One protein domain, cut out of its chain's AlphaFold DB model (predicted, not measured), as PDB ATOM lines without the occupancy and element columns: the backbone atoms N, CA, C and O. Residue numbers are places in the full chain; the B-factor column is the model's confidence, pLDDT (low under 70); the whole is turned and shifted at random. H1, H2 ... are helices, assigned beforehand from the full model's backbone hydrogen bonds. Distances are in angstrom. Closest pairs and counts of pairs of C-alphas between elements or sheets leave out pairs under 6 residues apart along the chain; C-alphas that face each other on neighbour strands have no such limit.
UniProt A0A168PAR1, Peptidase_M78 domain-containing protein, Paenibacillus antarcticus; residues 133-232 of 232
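AT A GLANCE: This is residues 133 to 232 of the 232 residues of the protein "Peptidase_M78 domain-containing protein" of Paenibacillus antarcticus (UniProt A0A168PAR1). A compact cluster of crossed helices is built round H4, which runs through the middle, while the last helix, H6, crosses beside it and carries on outward as an arm. H3 crosses H4 on one side, H2 packs at the other end of H4 from its start, the short H5 packs on H4 and H6, and H1 sits at the rim of the cluster by H2 and H5. The far part of H6 and the tail after it, residues 224 to 232, stick out of this body and add to the length. The printed part has 100 residues with six named helices, H1 to H6 in order along the chain, and no named strand; the class is all helix, with 71 of the 100 printed residues in helices. The whole is compact, with a radius of gyration of the C-alphas of 13.6 A, and spans 43 by 28 by 21 A.

HOW THE PARTS SIT: H1, residues 133 to 140, and H2, residues 145 to 152, are close but not clearly touching, with the closest C-alphas, those of Met 138 and Ile 148, 7.2 A apart. They run opposite ways at a steep tilt of 39 degrees. H3, residues 156 to 171, touches H2 with residues 156 to 159 alone, about perpendicular at 78 degrees; the closest C-alphas, of Ala 149 and Tyr 156, are 6.2 A apart. H4, residues 175 to 190, is the hub, touching four other helices. Its residues 175 to 182 touch H3, opposite ways at a steep tilt of 52 degrees, with the closest C-alphas, of Val 164 and Ser 178, 5.3 A apart. Its residues 185 to 189 touch H2, about perpendicular at 88 degrees, with the closest C-alphas, of Phe 145 and Ser 189, 5.8 A apart. H5, residues 199 to 202, only just touches H4, with 3 pairs of C-alphas within 8 A, the closest being those of Ile 181 and Ile 199 at 6.0 A. H5 is near H3, and it is close but not clearly touching to H1. H6, residues 210 to 228, touches H4 with residues 216 to 220 alone, only just about perpendicular at 73 degrees; the closest C-alphas, of Glu 177 and Val 216, are 6.3 A apart. Its residues 211 to 215 touch H5, with the C-alphas of Ile 202 and Val 212 the closest at 5.8 A. H1 and H6 are apart, and so are H2 and H6. Every O i to N i+4 pair is within hydrogen-bond range in H1, H2, H3, H4 and H6, and H5 is too short for such a pair.

IN THESE COORDINATES: H1 begins at C-alpha 133 at (124.831, 194.811, 192.273) and measures 10.7 A from first to last C-alpha, and H2 measures 11.0 A. H3 measures 21.8 A and H4 22.4 A; H4 begins at C-alpha 175 at (136.404, 193.383, 211.137). H5 has four residues and measures 5.5 A. H6, the longest helix with 19 residues, measures 27.0 A and ends at C-alpha 228 at (151.214, 176.027, 215.779).

THE WHOLE: The two C-alphas farthest apart, of Asp 133 and Leu 232, are 46.7 A from each other. The outline is elongated, but only just. Residues 224 to 232, of which 224 to 228 belong to H6, stand free; the body without them has 91 residues and spans 33 by 26 by 22 A. The links H1 to H2, H2 to H3 and H3 to H4 are tight, those from H4 to H5 and from H5 to H6 are short, and none is long. The printed part has no cut. The mean pLDDT of the printed part is 93.3, and residues 229 to 232, up to the chain's last residue, are under 70.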
ATOM      1  N   ASP A 133     125.444 195.633 193.326       94.94
ATOM      2  CA  ASP A 133     124.831 194.811 192.273       94.94
ATOM      3  C   ASP A 133     125.884 194.158 191.369       94.94
ATOM      4  O   ASP A 133     125.788 192.972 191.050       94.94
ATOM      5  N   VAL A 134     126.929 194.915 191.016       97.75
ATOM      6  CA  VAL A 134     128.062 194.430 190.216       97.75
ATOM      7  C   VAL A 134     128.815 193.344 190.981       97.75
ATOM      8  O   VAL A 134     129.047 192.263 190.441       97.75
ATOM      9  N   LEU A 135     129.137 193.586 192.258       96.56
ATOM     10  CA  LEU A 135     129.784 192.590 193.121       96.56
ATOM     11  C   LEU A 135     128.971 191.303 193.226       96.56
ATOM     12  O   LEU A 135     129.509 190.210 193.053       96.56
ATOM     13  N   SER A 136     127.673 191.431 193.501       95.19
ATOM     14  CA  SER A 136     126.776 190.286 193.668       95.19
ATOM     15  C   SER A 136     126.730 189.431 192.404       95.19
ATOM     16  O   SER A 136     126.800 188.204 192.492       95.19
ATOM     17  N   LEU A 137     126.687 190.072 191.232       96.56
ATOM     18  CA  LEU A 137     126.733 189.380 189.951       96.56
ATOM     19  C   LEU A 137     128.101 188.726 189.711       96.56
ATOM     20  O   LEU A 137     128.176 187.541 189.412       96.56
ATOM     21  N   MET A 138     129.212 189.433 189.912       97.56
ATOM     22  CA  MET A 138     130.549 188.842 189.747       97.56
ATOM     23  C   MET A 138     130.772 187.629 190.662       97.56
ATOM     24  O   MET A 138     131.395 186.642 190.253       97.56
ATOM     25  N   PHE A 139     130.206 187.647 191.870       96.69
ATOM     26  CA  PHE A 139     130.217 186.489 192.754       96.69
ATOM     27  C   PHE A 139     129.363 185.326 192.244       96.69
ATOM     28  O   PHE A 139     129.776 184.175 192.410       96.69
ATOM     29  N   SER A 140     128.224 185.572 191.586       96.12
ATOM     30  CA  SER A 140     127.408 184.482 191.021       96.12
ATOM     31  C   SER A 140     128.139 183.764 189.891       96.12
ATOM     32  O   SER A 140     127.990 182.556 189.734       96.12
ATOM     33  N   TYR A 141     129.011 184.478 189.178       95.81
ATOM     34  CA  TYR A 141     129.918 183.917 188.174       95.81
ATOM     35  C   TYR A 141     131.255 183.411 188.741       95.81
ATOM     36  O   TYR A 141     132.152 183.064 187.971       95.81
ATOM     37  N   ARG A 142     131.412 183.357 190.070       95.88
ATOM     38  CA  ARG A 142     132.621 182.859 190.753       95.88
ATOM     39  C   ARG A 142     133.911 183.558 190.312       95.88
ATOM     40  O   ARG A 142     134.961 182.924 190.190       95.88
ATOM     41  N   TYR A 143     133.855 184.865 190.052       97.69
ATOM     42  CA  TYR A 143     135.057 185.614 189.687       97.69
ATOM     43  C   TYR A 143     136.072 185.564 190.833       97.69
ATOM     44  O   TYR A 143     135.705 185.629 192.004       97.69
ATOM     45  N   ASN A 144     137.357 185.430 190.499       97.88
ATOM     46  CA  ASN A 144     138.436 185.535 191.479       97.88
ATOM     47  C   ASN A 144     138.773 187.007 191.767       97.88
ATOM     48  O   ASN A 144     138.427 187.893 190.980       97.88
ATOM     49  N   PHE A 145     139.479 187.246 192.871       98.56
ATOM     50  CA  PHE A 145     139.791 188.585 193.370       98.56
ATOM     51  C   PHE A 145     140.460 189.470 192.304       98.56
ATOM     52  O   PHE A 145     140.022 190.587 192.036       98.56
ATOM     53  N   PHE A 146     141.479 188.939 191.623       98.38
ATOM     54  CA  PHE A 146     142.243 189.678 190.613       98.38
ATOM     55  C   PHE A 146     141.418 189.989 189.363       98.38
ATOM     56  O   PHE A 146     141.586 191.042 188.751       98.38
ATOM     57  N   ARG A 147     140.500 189.090 188.984       97.81
ATOM     58  CA  ARG A 147     139.587 189.302 187.858       97.81
ATOM     59  C   ARG A 147     138.604 190.433 188.144       97.81
ATOM     60  O   ARG A 147     138.380 191.236 187.243       97.81
ATOM     61  N   ILE A 148     138.047 190.501 189.356       98.25
ATOM     62  CA  ILE A 148     137.148 191.595 189.758       98.25
ATOM     63  C   ILE A 148     137.893 192.925 189.639       98.25
ATOM     64  O   ILE A 148     137.469 193.775 188.865       98.25
ATOM     65  N   ALA A 149     139.048 193.053 190.305       98.31
ATOM     66  CA  ALA A 149     139.853 194.277 190.276       98.31
ATOM     67  C   ALA A 149     140.200 194.724 188.846       98.31
ATOM     68  O   ALA A 149     140.011 195.887 188.489       98.31
ATOM     69  N   LYS A 150     140.636 193.783 187.998       97.75
ATOM     70  CA  LYS A 150     141.003 194.061 186.604       97.75
ATOM     71  C   LYS A 150     139.827 194.567 185.765       97.75
ATOM     72  O   LYS A 150     140.007 195.488 184.975       97.75
ATOM     73  N   ILE A 151     138.655 193.937 185.874       97.50
ATOM     74  CA  ILE A 151     137.488 194.311 185.060       97.50
ATOM     75  C   ILE A 151     136.949 195.666 185.506       97.50
ATOM     76  O   ILE A 151     136.696 196.521 184.662       97.50
ATOM     77  N   THR A 152     136.835 195.884 186.817       97.81
ATOM     78  CA  THR A 152     136.252 197.118 187.351       97.81
ATOM     79  C   THR A 152     137.234 198.281 187.425       97.81
ATOM     80  O   THR A 152     136.795 199.407 187.646       97.81
ATOM     81  N   ARG A 153     138.530 198.042 187.174       97.81
ATOM     82  CA  ARG A 153     139.616 199.040 187.200       97.81
ATOM     83  C   ARG A 153     139.800 199.701 188.566       97.81
ATOM     84  O   ARG A 153     140.052 200.901 188.660       97.81
ATOM     85  N   VAL A 154     139.657 198.904 189.622       97.38
ATOM     86  CA  VAL A 154     139.920 199.321 191.004       97.38
ATOM     87  C   VAL A 154     141.198 198.674 191.516       97.38
ATOM     88  O   VAL A 154     141.572 197.579 191.087       97.38
ATOM     89  N   SER A 155     141.867 199.332 192.459       96.75
ATOM     90  CA  SER A 155     143.097 198.800 193.038       96.75
ATOM     91  C   SER A 155     142.787 197.577 193.904       96.75
ATOM     92  O   SER A 155     141.669 197.407 194.403       96.75
ATOM     93  N   TYR A 156     143.782 196.717 194.123       97.75
ATOM     94  CA  TYR A 156     143.622 195.576 195.032       97.75
ATOM     95  C   TYR A 156     143.275 196.023 196.451       97.75
ATOM     96  O   TYR A 156     142.446 195.398 197.103       97.75
ATOM     97  N   GLU A 157     143.855 197.130 196.906       95.19
ATOM     98  CA  GLU A 157     143.540 197.723 198.202       95.19
ATOM     99  C   GLU A 157     142.078 198.188 198.280       95.19
ATOM    100  O   GLU A 157     141.366 197.827 199.221       95.19
ATOM    101  N   CYS A 158     141.604 198.912 197.259       95.19
ATOM    102  CA  CYS A 158     140.215 199.352 197.170       95.19
ATOM    103  C   CYS A 158     139.257 198.152 197.191       95.19
ATOM    104  O   CYS A 158     138.334 198.117 198.006       95.19
ATOM    105  N   LEU A 159     139.510 197.127 196.364       98.12
ATOM    106  CA  LEU A 159     138.693 195.912 196.339       98.12
ATOM    107  C   LEU A 159     138.689 195.212 197.701       98.12
ATOM    108  O   LEU A 159     137.628 194.842 198.196       98.12
ATOM    109  N   HIS A 160     139.853 195.050 198.328       98.00
ATOM    110  CA  HIS A 160     139.977 194.390 199.624       98.00
ATOM    111  C   HIS A 160     139.087 195.054 200.684       98.00
ATOM    112  O   HIS A 160     138.246 194.396 201.303       98.00
ATOM    113  N   TRP A 161     139.199 196.375 200.848       95.25
ATOM    114  CA  TRP A 161     138.391 197.116 201.819       95.25
ATOM    115  C   TRP A 161     136.919 197.215 201.431       95.25
ATOM    116  O   TRP A 161     136.047 197.142 202.304       95.25
ATOM    117  N   ARG A 162     136.615 197.302 200.134       96.19
ATOM    118  CA  ARG A 162     135.241 197.251 199.636       96.19
ATOM    119  C   ARG A 162     134.563 195.935 200.005       96.19
ATOM    120  O   ARG A 162     133.418 195.960 200.461       96.19
ATOM    121  N   LEU A 163     135.265 194.811 199.861       97.62
ATOM    122  CA  LEU A 163     134.754 193.493 200.231       97.62
ATOM    123  C   LEU A 163     134.591 193.339 201.746       97.62
ATOM    124  O   LEU A 163     133.570 192.816 202.187       97.62
ATOM    125  N   VAL A 164     135.531 193.849 202.548       96.25
ATOM    126  CA  VAL A 164     135.373 193.903 204.012       96.25
ATOM    127  C   VAL A 164     134.094 194.658 204.378       96.25
ATOM    128  O   VAL A 164     133.265 194.145 205.124       96.25
ATOM    129  N   THR A 165     133.889 195.853 203.822       93.12
ATOM    130  CA  THR A 165     132.680 196.649 204.073       93.12
ATOM    131  C   THR A 165     131.415 195.922 203.613       93.12
ATOM    132  O   THR A 165     130.453 195.848 204.376       93.12
ATOM    133  N   TYR A 166     131.440 195.312 202.428       94.56
ATOM    134  CA  TYR A 166     130.330 194.524 201.892       94.56
ATOM    135  C   TYR A 166     129.935 193.363 202.822       94.56
ATOM    136  O   TYR A 166     128.758 193.204 203.141       94.56
ATOM    137  N   LEU A 167     130.902 192.586 203.326       95.69
ATOM    138  CA  LEU A 167     130.622 191.468 204.234       95.69
ATOM    139  C   LEU A 167     130.102 191.936 205.598       95.69
ATOM    140  O   LEU A 167     129.139 191.365 206.110       95.69
ATOM    141  N   LYS A 168     130.676 193.005 206.164       94.12
ATOM    142  CA  LYS A 168     130.177 193.609 207.411       94.12
ATOM    143  C   LYS A 168     128.722 194.054 207.279       94.12
ATOM    144  O   LYS A 168     127.940 193.888 208.207       94.12
ATOM    145  N   GLN A 169     128.357 194.637 206.139       90.88
ATOM    146  CA  GLN A 169     127.010 195.151 205.896       90.88
ATOM    147  C   GLN A 169     126.004 194.034 205.617       90.88
ATOM    148  O   GLN A 169     124.903 194.059 206.162       90.88
ATOM    149  N   LYS A 170     126.373 193.055 204.786       92.75
ATOM    150  CA  LYS A 170     125.463 191.994 204.343       92.75
ATOM    151  C   LYS A 170     125.299 190.873 205.368       92.75
ATOM    152  O   LYS A 170     124.199 190.351 205.528       92.75
ATOM    153  N   LEU A 171     126.383 190.502 206.048       95.38
ATOM    154  CA  LEU A 171     126.452 189.327 206.925       95.38
ATOM    155  C   LEU A 171     126.661 189.683 208.401       95.38
ATOM    156  O   LEU A 171     126.785 188.788 209.230       95.38
ATOM    157  N   SER A 172     126.714 190.974 208.741       94.56
ATOM    158  CA  SER A 172     126.972 191.457 210.106       94.56
ATOM    159  C   SER A 172     128.280 190.930 210.716       94.56
ATOM    160  O   SER A 172     128.391 190.832 211.936       94.56
ATOM    161  N   LEU A 173     129.273 190.599 209.879       95.56
ATOM    162  CA  LEU A 173     130.603 190.195 210.342       95.56
ATOM    163  C   LEU A 173     131.306 191.357 211.052       95.56
ATOM    164  O   LEU A 173     131.164 192.524 210.673       95.56
ATOM    165  N   ASN A 174     132.141 191.042 212.038       95.81
ATOM    166  CA  ASN A 174     133.090 192.005 212.580       95.81
ATOM    167  C   ASN A 174     134.323 192.153 211.657       95.81
ATOM    168  O   ASN A 174     134.473 191.454 210.651       95.81
ATOM    169  N   LYS A 175     135.219 193.101 211.973       95.56
ATOM    170  CA  LYS A 175     136.404 193.383 211.137       95.56
ATOM    171  C   LYS A 175     137.321 192.160 211.007       95.56
ATOM    172  O   LYS A 175     137.749 191.872 209.896       95.56
ATOM    173  N   LYS A 176     137.599 191.451 212.106       96.56
ATOM    174  CA  LYS A 176     138.484 190.277 212.119       96.56
ATOM    175  C   LYS A 176     137.905 189.149 211.263       96.56
ATOM    176  O   LYS A 176     138.602 188.616 210.412       96.56
ATOM    177  N   GLU A 177     136.622 188.843 211.442       97.62
ATOM    178  CA  GLU A 177     135.931 187.805 210.662       97.62
ATOM    179  C   GLU A 177     135.892 188.145 209.169       97.62
ATOM    180  O   GLU A 177     136.110 187.284 208.322       97.62
ATOM    181  N   SER A 178     135.651 189.417 208.836       97.81
ATOM    182  CA  SER A 178     135.646 189.869 207.444       97.81
ATOM    183  C   SER A 178     137.021 189.700 206.805       97.81
ATOM    184  O   SER A 178     137.113 189.138 205.720       97.81
ATOM    185  N   LEU A 179     138.084 190.145 207.484       97.69
ATOM    186  CA  LEU A 179     139.460 189.997 207.001       97.69
ATOM    187  C   LEU A 179     139.810 188.528 206.764       97.69
ATOM    188  O   LEU A 179     140.275 188.195 205.684       97.69
ATOM    189  N   LEU A 180     139.467 187.648 207.704       97.62
ATOM    190  CA  LEU A 180     139.706 186.212 207.588       97.62
ATOM    191  C   LEU A 180     139.080 185.605 206.318       97.62
ATOM    192  O   LEU A 180     139.723 184.840 205.596       97.62
ATOM    193  N   ILE A 181     137.832 185.972 206.008       98.06
ATOM    194  CA  ILE A 181     137.139 185.511 204.795       98.06
ATOM    195  C   ILE A 181     137.793 186.083 203.528       98.06
ATOM    196  O   ILE A 181     137.938 185.363 202.535       98.06
ATOM    197  N   ILE A 182     138.183 187.363 203.538       98.00
ATOM    198  CA  ILE A 182     138.806 188.011 202.375       98.00
ATOM    199  C   ILE A 182     140.213 187.471 202.122       98.00
ATOM    200  O   ILE A 182     140.539 187.182 200.975       98.00
ATOM    201  N   GLU A 183     141.017 187.255 203.158       97.56
ATOM    202  CA  GLU A 183     142.347 186.648 203.056       97.56
ATOM    203  C   GLU A 183     142.263 185.235 202.470       97.56
ATOM    204  O   GLU A 183     142.986 184.918 201.524       97.56
ATOM    205  N   ASN A 184     141.311 184.419 202.940       97.88
ATOM    206  CA  ASN A 184     141.036 183.114 202.340       97.88
ATOM    207  C   ASN A 184     140.670 183.232 200.849       97.88
ATOM    208  O   ASN A 184     141.203 182.495 200.019       97.88
ATOM    209  N   TYR A 185     139.794 184.173 200.489       98.50
ATOM    210  CA  TYR A 185     139.396 184.391 199.099       98.50
ATOM    211  C   TYR A 185     140.555 184.857 198.208       98.50
ATOM    212  O   TYR A 185     140.695 184.374 197.080       98.50
ATOM    213  N   VAL A 186     141.405 185.757 198.705       98.25
ATOM    214  CA  VAL A 186     142.612 186.220 198.013       98.25
ATOM    215  C   VAL A 186     143.576 185.054 197.793       98.25
ATOM    216  O   VAL A 186     144.071 184.879 196.680       98.25
ATOM    217  N   GLU A 187     143.801 184.210 198.800       97.06
ATOM    218  CA  GLU A 187     144.719 183.074 198.693       97.06
ATOM    219  C   GLU A 187     144.214 181.995 197.722       97.06
ATOM    220  O   GLU A 187     144.937 181.560 196.819       97.06
ATOM    221  N   CYS A 188     142.929 181.640 197.804       97.44
ATOM    222  CA  CYS A 188     142.295 180.767 196.817       97.44
ATOM    223  C   CYS A 188     142.340 181.372 195.402       97.44
ATOM    224  O   CYS A 188     142.483 180.650 194.417       97.44
ATOM    225  N   SER A 189     142.256 182.699 195.275       97.81
ATOM    226  CA  SER A 189     142.376 183.382 193.983       97.81
ATOM    227  C   SER A 189     143.790 183.291 193.398       97.81
ATOM    228  O   SER A 189     143.925 183.112 192.188       97.81
ATOM    229  N   LYS A 190     144.846 183.373 194.223       97.12
ATOM    230  CA  LYS A 190     146.248 183.232 193.769       97.12
ATOM    231  C   LYS A 190     146.530 181.832 193.241       97.12
ATOM    232  O   LYS A 190     147.177 181.668 192.209       97.12
ATOM    233  N   THR A 191     145.996 180.832 193.931       95.38
ATOM    234  CA  THR A 191     146.162 179.408 193.609       95.38
ATOM    235  C   THR A 191     145.196 178.911 192.528       95.38
ATOM    236  O   THR A 191     145.217 177.732 192.184       95.38
ATOM    237  N   LYS A 192     144.380 179.807 191.944       92.62
ATOM    238  CA  LYS A 192     143.350 179.506 190.931       92.62
ATOM    239  C   LYS A 192     142.318 178.466 191.392       92.62
ATOM    240  O   LYS A 192     141.768 177.745 190.566       92.62
ATOM    241  N   SER A 193     142.061 178.407 192.697       95.00
ATOM    242  CA  SER A 193     141.049 177.554 193.319       95.00
ATOM    243  C   SER A 193     139.952 178.380 193.997       95.00
ATOM    244  O   SER A 193     139.461 178.023 195.074       95.00
ATOM    245  N   GLN A 194     139.618 179.546 193.430       93.19
ATOM    246  CA  GLN A 194     138.669 180.500 194.012       93.19
ATOM    247  C   GLN A 194     137.320 179.858 194.343       93.19
ATOM    248  O   GLN A 194     136.696 180.242 195.322       93.19
ATOM    249  N   GLU A 195     136.877 178.853 193.590       91.25
ATOM    250  CA  GLU A 195     135.621 178.141 193.813       91.25
ATOM    251  C   GLU A 195     135.521 177.463 195.187       91.25
ATOM    252  O   GLU A 195     134.406 177.213 195.642       91.25
ATOM    253  N   LYS A 196     136.663 177.214 195.847       94.44
ATOM    254  CA  LYS A 196     136.765 176.648 197.202       94.44
ATOM    255  C   LYS A 196     136.776 177.703 198.314       94.44
ATOM    256  O   LYS A 196     136.790 177.336 199.487       94.44
ATOM    257  N   ALA A 197     136.821 178.991 197.973       97.00
ATOM    258  CA  ALA A 197     136.887 180.064 198.957       97.00
ATOM    259  C   ALA A 197     135.605 180.130 199.797       97.00
ATOM    260  O   ALA A 197     134.499 180.115 199.247       97.00
ATOM    261  N   SER A 198     135.754 180.302 201.116       95.94
ATOM    262  CA  SER A 198     134.634 180.391 202.069       95.94
ATOM    263  C   SER A 198     133.619 181.458 201.693       95.94
ATOM    264  O   SER A 198     132.429 181.281 201.943       95.94
ATOM    265  N   ILE A 199     134.067 182.550 201.060       96.94
ATOM    266  CA  ILE A 199     133.177 183.628 200.633       96.94
ATOM    267  C   ILE A 199     132.012 183.077 199.797       96.94
ATOM    268  O   ILE A 199     130.871 183.432 200.060       96.94
ATOM    269  N   PHE A 200     132.236 182.126 198.886       96.81
ATOM    270  CA  PHE A 200     131.173 181.603 198.019       96.81
ATOM    271  C   PHE A 200     130.126 180.750 198.738       96.81
ATOM    272  O   PHE A 200     129.032 180.578 198.201       96.81
ATOM    273  N   ASN A 201     130.418 180.279 199.950       95.81
ATOM    274  CA  ASN A 201     129.461 179.536 200.770       95.81
ATOM    275  C   ASN A 201     128.484 180.472 201.495       95.81
ATOM    276  O   ASN A 201     127.393 180.054 201.872       95.81
ATOM    277  N   ILE A 202     128.858 181.745 201.675       95.75
ATOM    278  CA  ILE A 202     128.128 182.693 202.531       95.75
ATOM    279  C   ILE A 202     127.696 183.971 201.809       95.75
ATOM    280  O   ILE A 202     126.807 184.670 202.282       95.75
ATOM    281  N   VAL A 203     128.279 184.293 200.650       92.44
ATOM    282  CA  VAL A 203     128.117 185.597 199.981       92.44
ATOM    283  C   VAL A 203     126.688 185.893 199.521       92.44
ATOM    284  O   VAL A 203     126.345 187.056 199.313       92.44
ATOM    285  N   PHE A 204     125.842 184.870 199.379       93.44
ATOM    286  CA  PHE A 204     124.419 185.004 199.031       93.44
ATOM    287  C   PHE A 204     123.477 184.948 200.239       93.44
ATOM    288  O   PHE A 204     122.266 185.051 200.067       93.44
ATOM    289  N   MET A 205     124.016 184.814 201.451       93.81
ATOM    290  CA  MET A 205     123.243 184.882 202.689       93.81
ATOM    291  C   MET A 205     123.010 186.334 203.121       93.81
ATOM    292  O   MET A 205     123.628 187.265 202.599       93.81
ATOM    293  N   PHE A 206     122.120 186.514 204.097       92.12
ATOM    294  CA  PHE A 206     121.859 187.790 204.757       92.12
ATOM    295  C   PHE A 206     121.867 187.599 206.273       92.12
ATOM    296  O   PHE A 206     121.261 186.660 206.791       92.12
ATOM    297  N   GLY A 207     122.545 188.507 206.973       92.94
ATOM    298  CA  GLY A 207     122.751 188.439 208.415       92.94
ATOM    299  C   GLY A 207     123.745 187.358 208.852       92.94
ATOM    300  O   GLY A 207     124.258 186.573 208.052       92.94
ATOM    301  N   TYR A 208     124.021 187.332 210.156       94.25
ATOM    302  CA  TYR A 208     124.972 186.405 210.766       94.25
ATOM    303  C   TYR A 208     124.290 185.066 211.082       94.25
ATOM    304  O   TYR A 208     123.790 184.837 212.183       94.25
ATOM    305  N   THR A 209     124.204 184.190 210.082       95.94
ATOM    306  CA  THR A 209     123.529 182.888 210.206       95.94
ATOM    307  C   THR A 209     124.441 181.820 210.834       95.94
ATOM    308  O   THR A 209     125.664 181.986 210.862       95.94
ATOM    309  N   PRO A 210     123.899 180.670 211.287       96.19
ATOM    310  CA  PRO A 210     124.722 179.543 211.731       96.19
ATOM    311  C   PRO A 210     125.734 179.063 210.681       96.19
ATOM    312  O   PRO A 210     126.840 178.671 211.038       96.19
ATOM    313  N   ALA A 211     125.392 179.142 209.391       94.69
ATOM    314  CA  ALA A 211     126.306 178.790 208.307       94.69
ATOM    315  C   ALA A 211     127.455 179.802 208.166       94.69
ATOM    316  O   ALA A 211     128.607 179.394 208.031       94.69
ATOM    317  N   VAL A 212     127.166 181.107 208.286       96.25
ATOM    318  CA  VAL A 212     128.199 182.158 208.343       96.25
ATOM    319  C   VAL A 212     129.149 181.902 209.510       96.25
ATOM    320  O   VAL A 212     130.362 181.841 209.315       96.25
ATOM    321  N   ARG A 213     128.598 181.668 210.708       96.56
ATOM    322  CA  ARG A 213     129.382 181.346 211.906       96.56
ATOM    323  C   ARG A 213     130.265 180.115 211.701       96.56
ATOM    324  O   ARG A 213     131.429 180.128 212.088       96.56
ATOM    325  N   SER A 214     129.720 179.053 211.108       96.88
ATOM    326  CA  SER A 214     130.457 177.808 210.879       96.88
ATOM    327  C   SER A 214     131.640 178.002 209.932       96.88
ATOM    328  O   SER A 214     132.699 177.429 210.171       96.88
ATOM    329  N   GLU A 215     131.489 178.803 208.874       96.50
ATOM    330  CA  GLU A 215     132.599 179.106 207.963       96.50
ATOM    331  C   GLU A 215     133.689 179.938 208.638       96.50
ATOM    332  O   GLU A 215     134.872 179.660 208.451       96.50
ATOM    333  N   VAL A 216     133.302 180.918 209.460       96.69
ATOM    334  CA  VAL A 216     134.252 181.715 210.246       96.69
ATOM    335  C   VAL A 216     135.063 180.817 211.181       96.69
ATOM    336  O   VAL A 216     136.290 180.842 211.122       96.69
ATOM    337  N   LEU A 217     134.399 179.979 211.987       96.62
ATOM    338  CA  LEU A 217     135.072 179.071 212.927       96.62
ATOM    339  C   LEU A 217     136.028 178.112 212.209       96.62
ATOM    340  O   LEU A 217     137.164 177.934 212.644       96.62
ATOM    341  N   ARG A 218     135.606 177.557 211.065       96.38
ATOM    342  CA  ARG A 218     136.447 176.682 210.238       96.38
ATOM    343  C   ARG A 218     137.735 177.378 209.797       96.38
ATOM    344  O   ARG A 218     138.805 176.773 209.832       96.38
ATOM    345  N   LEU A 219     137.655 178.637 209.362       95.88
ATOM    346  CA  LEU A 219     138.844 179.394 208.972       95.88
ATOM    347  C   LEU A 219     139.719 179.762 210.176       95.88
ATOM    348  O   LEU A 219     140.943 179.717 210.061       95.88
ATOM    349  N   GLU A 220     139.123 180.086 211.326       95.50
ATOM    350  CA  GLU A 220     139.883 180.361 212.551       95.50
ATOM    351  C   GLU A 220     140.693 179.130 212.986       95.50
ATOM    352  O   GLU A 220     141.864 179.259 213.342       95.50
ATOM    353  N   GLU A 221     140.117 177.928 212.900       94.38
ATOM    354  CA  GLU A 221     140.820 176.667 213.166       94.38
ATOM    355  C   GLU A 221     142.005 176.447 212.216       94.38
ATOM    356  O   GLU A 221     143.101 176.107 212.671       94.38
ATOM    357  N   ILE A 222     141.820 176.698 210.914       91.50
ATOM    358  CA  ILE A 222     142.889 176.571 209.912       91.50
ATOM    359  C   ILE A 222     144.050 177.513 210.242       91.50
ATOM    360  O   ILE A 222     145.192 177.057 210.332       91.50
ATOM    361  N   VAL A 223     143.777 178.797 210.487       90.44
ATOM    362  CA  VAL A 223     144.822 179.785 210.806       90.44
ATOM    363  C   VAL A 223     145.547 179.423 212.105       90.44
ATOM    364  O   VAL A 223     146.778 179.423 212.156       90.44
ATOM    365  N   ASN A 224     144.806 179.022 213.140       88.06
ATOM    366  CA  ASN A 224     145.394 178.600 214.411       88.06
ATOM    367  C   ASN A 224     146.271 177.345 214.267       88.06
ATOM    368  O   ASN A 224     147.280 177.219 214.962       88.06
ATOM    369  N   SER A 225     145.911 176.414 213.378       85.75
ATOM    370  CA  SER A 225     146.710 175.211 213.115       85.75
ATOM    371  C   SER A 225     148.029 175.524 212.399       85.75
ATOM    372  O   SER A 225     149.060 174.951 212.747       85.75
ATOM    373  N   GLN A 226     148.027 176.485 211.469       81.50
ATOM    374  CA  GLN A 226     149.225 176.919 210.745       81.50
ATOM    375  C   GLN A 226     150.221 177.633 211.666       81.50
ATOM    376  O   GLN A 226     151.420 177.381 211.582       81.50
ATOM    377  N   LEU A 227     149.732 178.456 212.600       73.44
ATOM    378  CA  LEU A 227     150.575 179.147 213.584       73.44
ATOM    379  C   LEU A 227     151.263 178.187 214.566       73.44
ATOM    380  O   LEU A 227     152.385 178.443 214.989       73.44
ATOM    381  N   LYS A 228     150.624 177.061 214.908       70.00
ATOM    382  CA  LYS A 228     151.214 176.027 215.779       70.00
ATOM    383  C   LYS A 228     152.267 175.158 215.078       70.00
ATOM    384  O   LYS A 228     152.986 174.435 215.758       70.00
ATOM    385  N   GLY A 229     152.337 175.200 213.745       56.06
ATOM    386  CA  GLY A 229     153.261 174.404 212.932       56.06
ATOM    387  C   GLY A 229     154.601 175.079 212.619       56.06
ATOM    388  O   GLY A 229     155.407 174.484 211.911       56.06
ATOM    389  N   ILE A 230     154.840 176.299 213.110       48.97
ATOM    390  CA  ILE A 230     156.110 177.016 212.937       48.97
ATOM    391  C   ILE A 230     157.027 176.636 214.114       48.97
ATOM    392  O   ILE A 230     156.690 176.973 215.250       48.97
ATOM    393  N   PRO A 231     158.153 175.926 213.897       45.75
ATOM    394  CA  PRO A 231     159.134 175.706 214.956       45.75
ATOM    395  C   PRO A 231     159.726 177.057 215.384       45.75
ATOM    396  O   PRO A 231     160.022 177.885 214.522       45.75
ATOM    397  N   LEU A 232     159.865 177.259 216.700       45.19
ATOM    398  CA  LEU A 232     160.623 178.368 217.301       45.19
ATOM    399  C   LEU A 232     162.075 178.393 216.811       45.19
ATOM    400  O   LEU A 232     162.664 177.294 216.683       45.19
TER     401      LEU A 232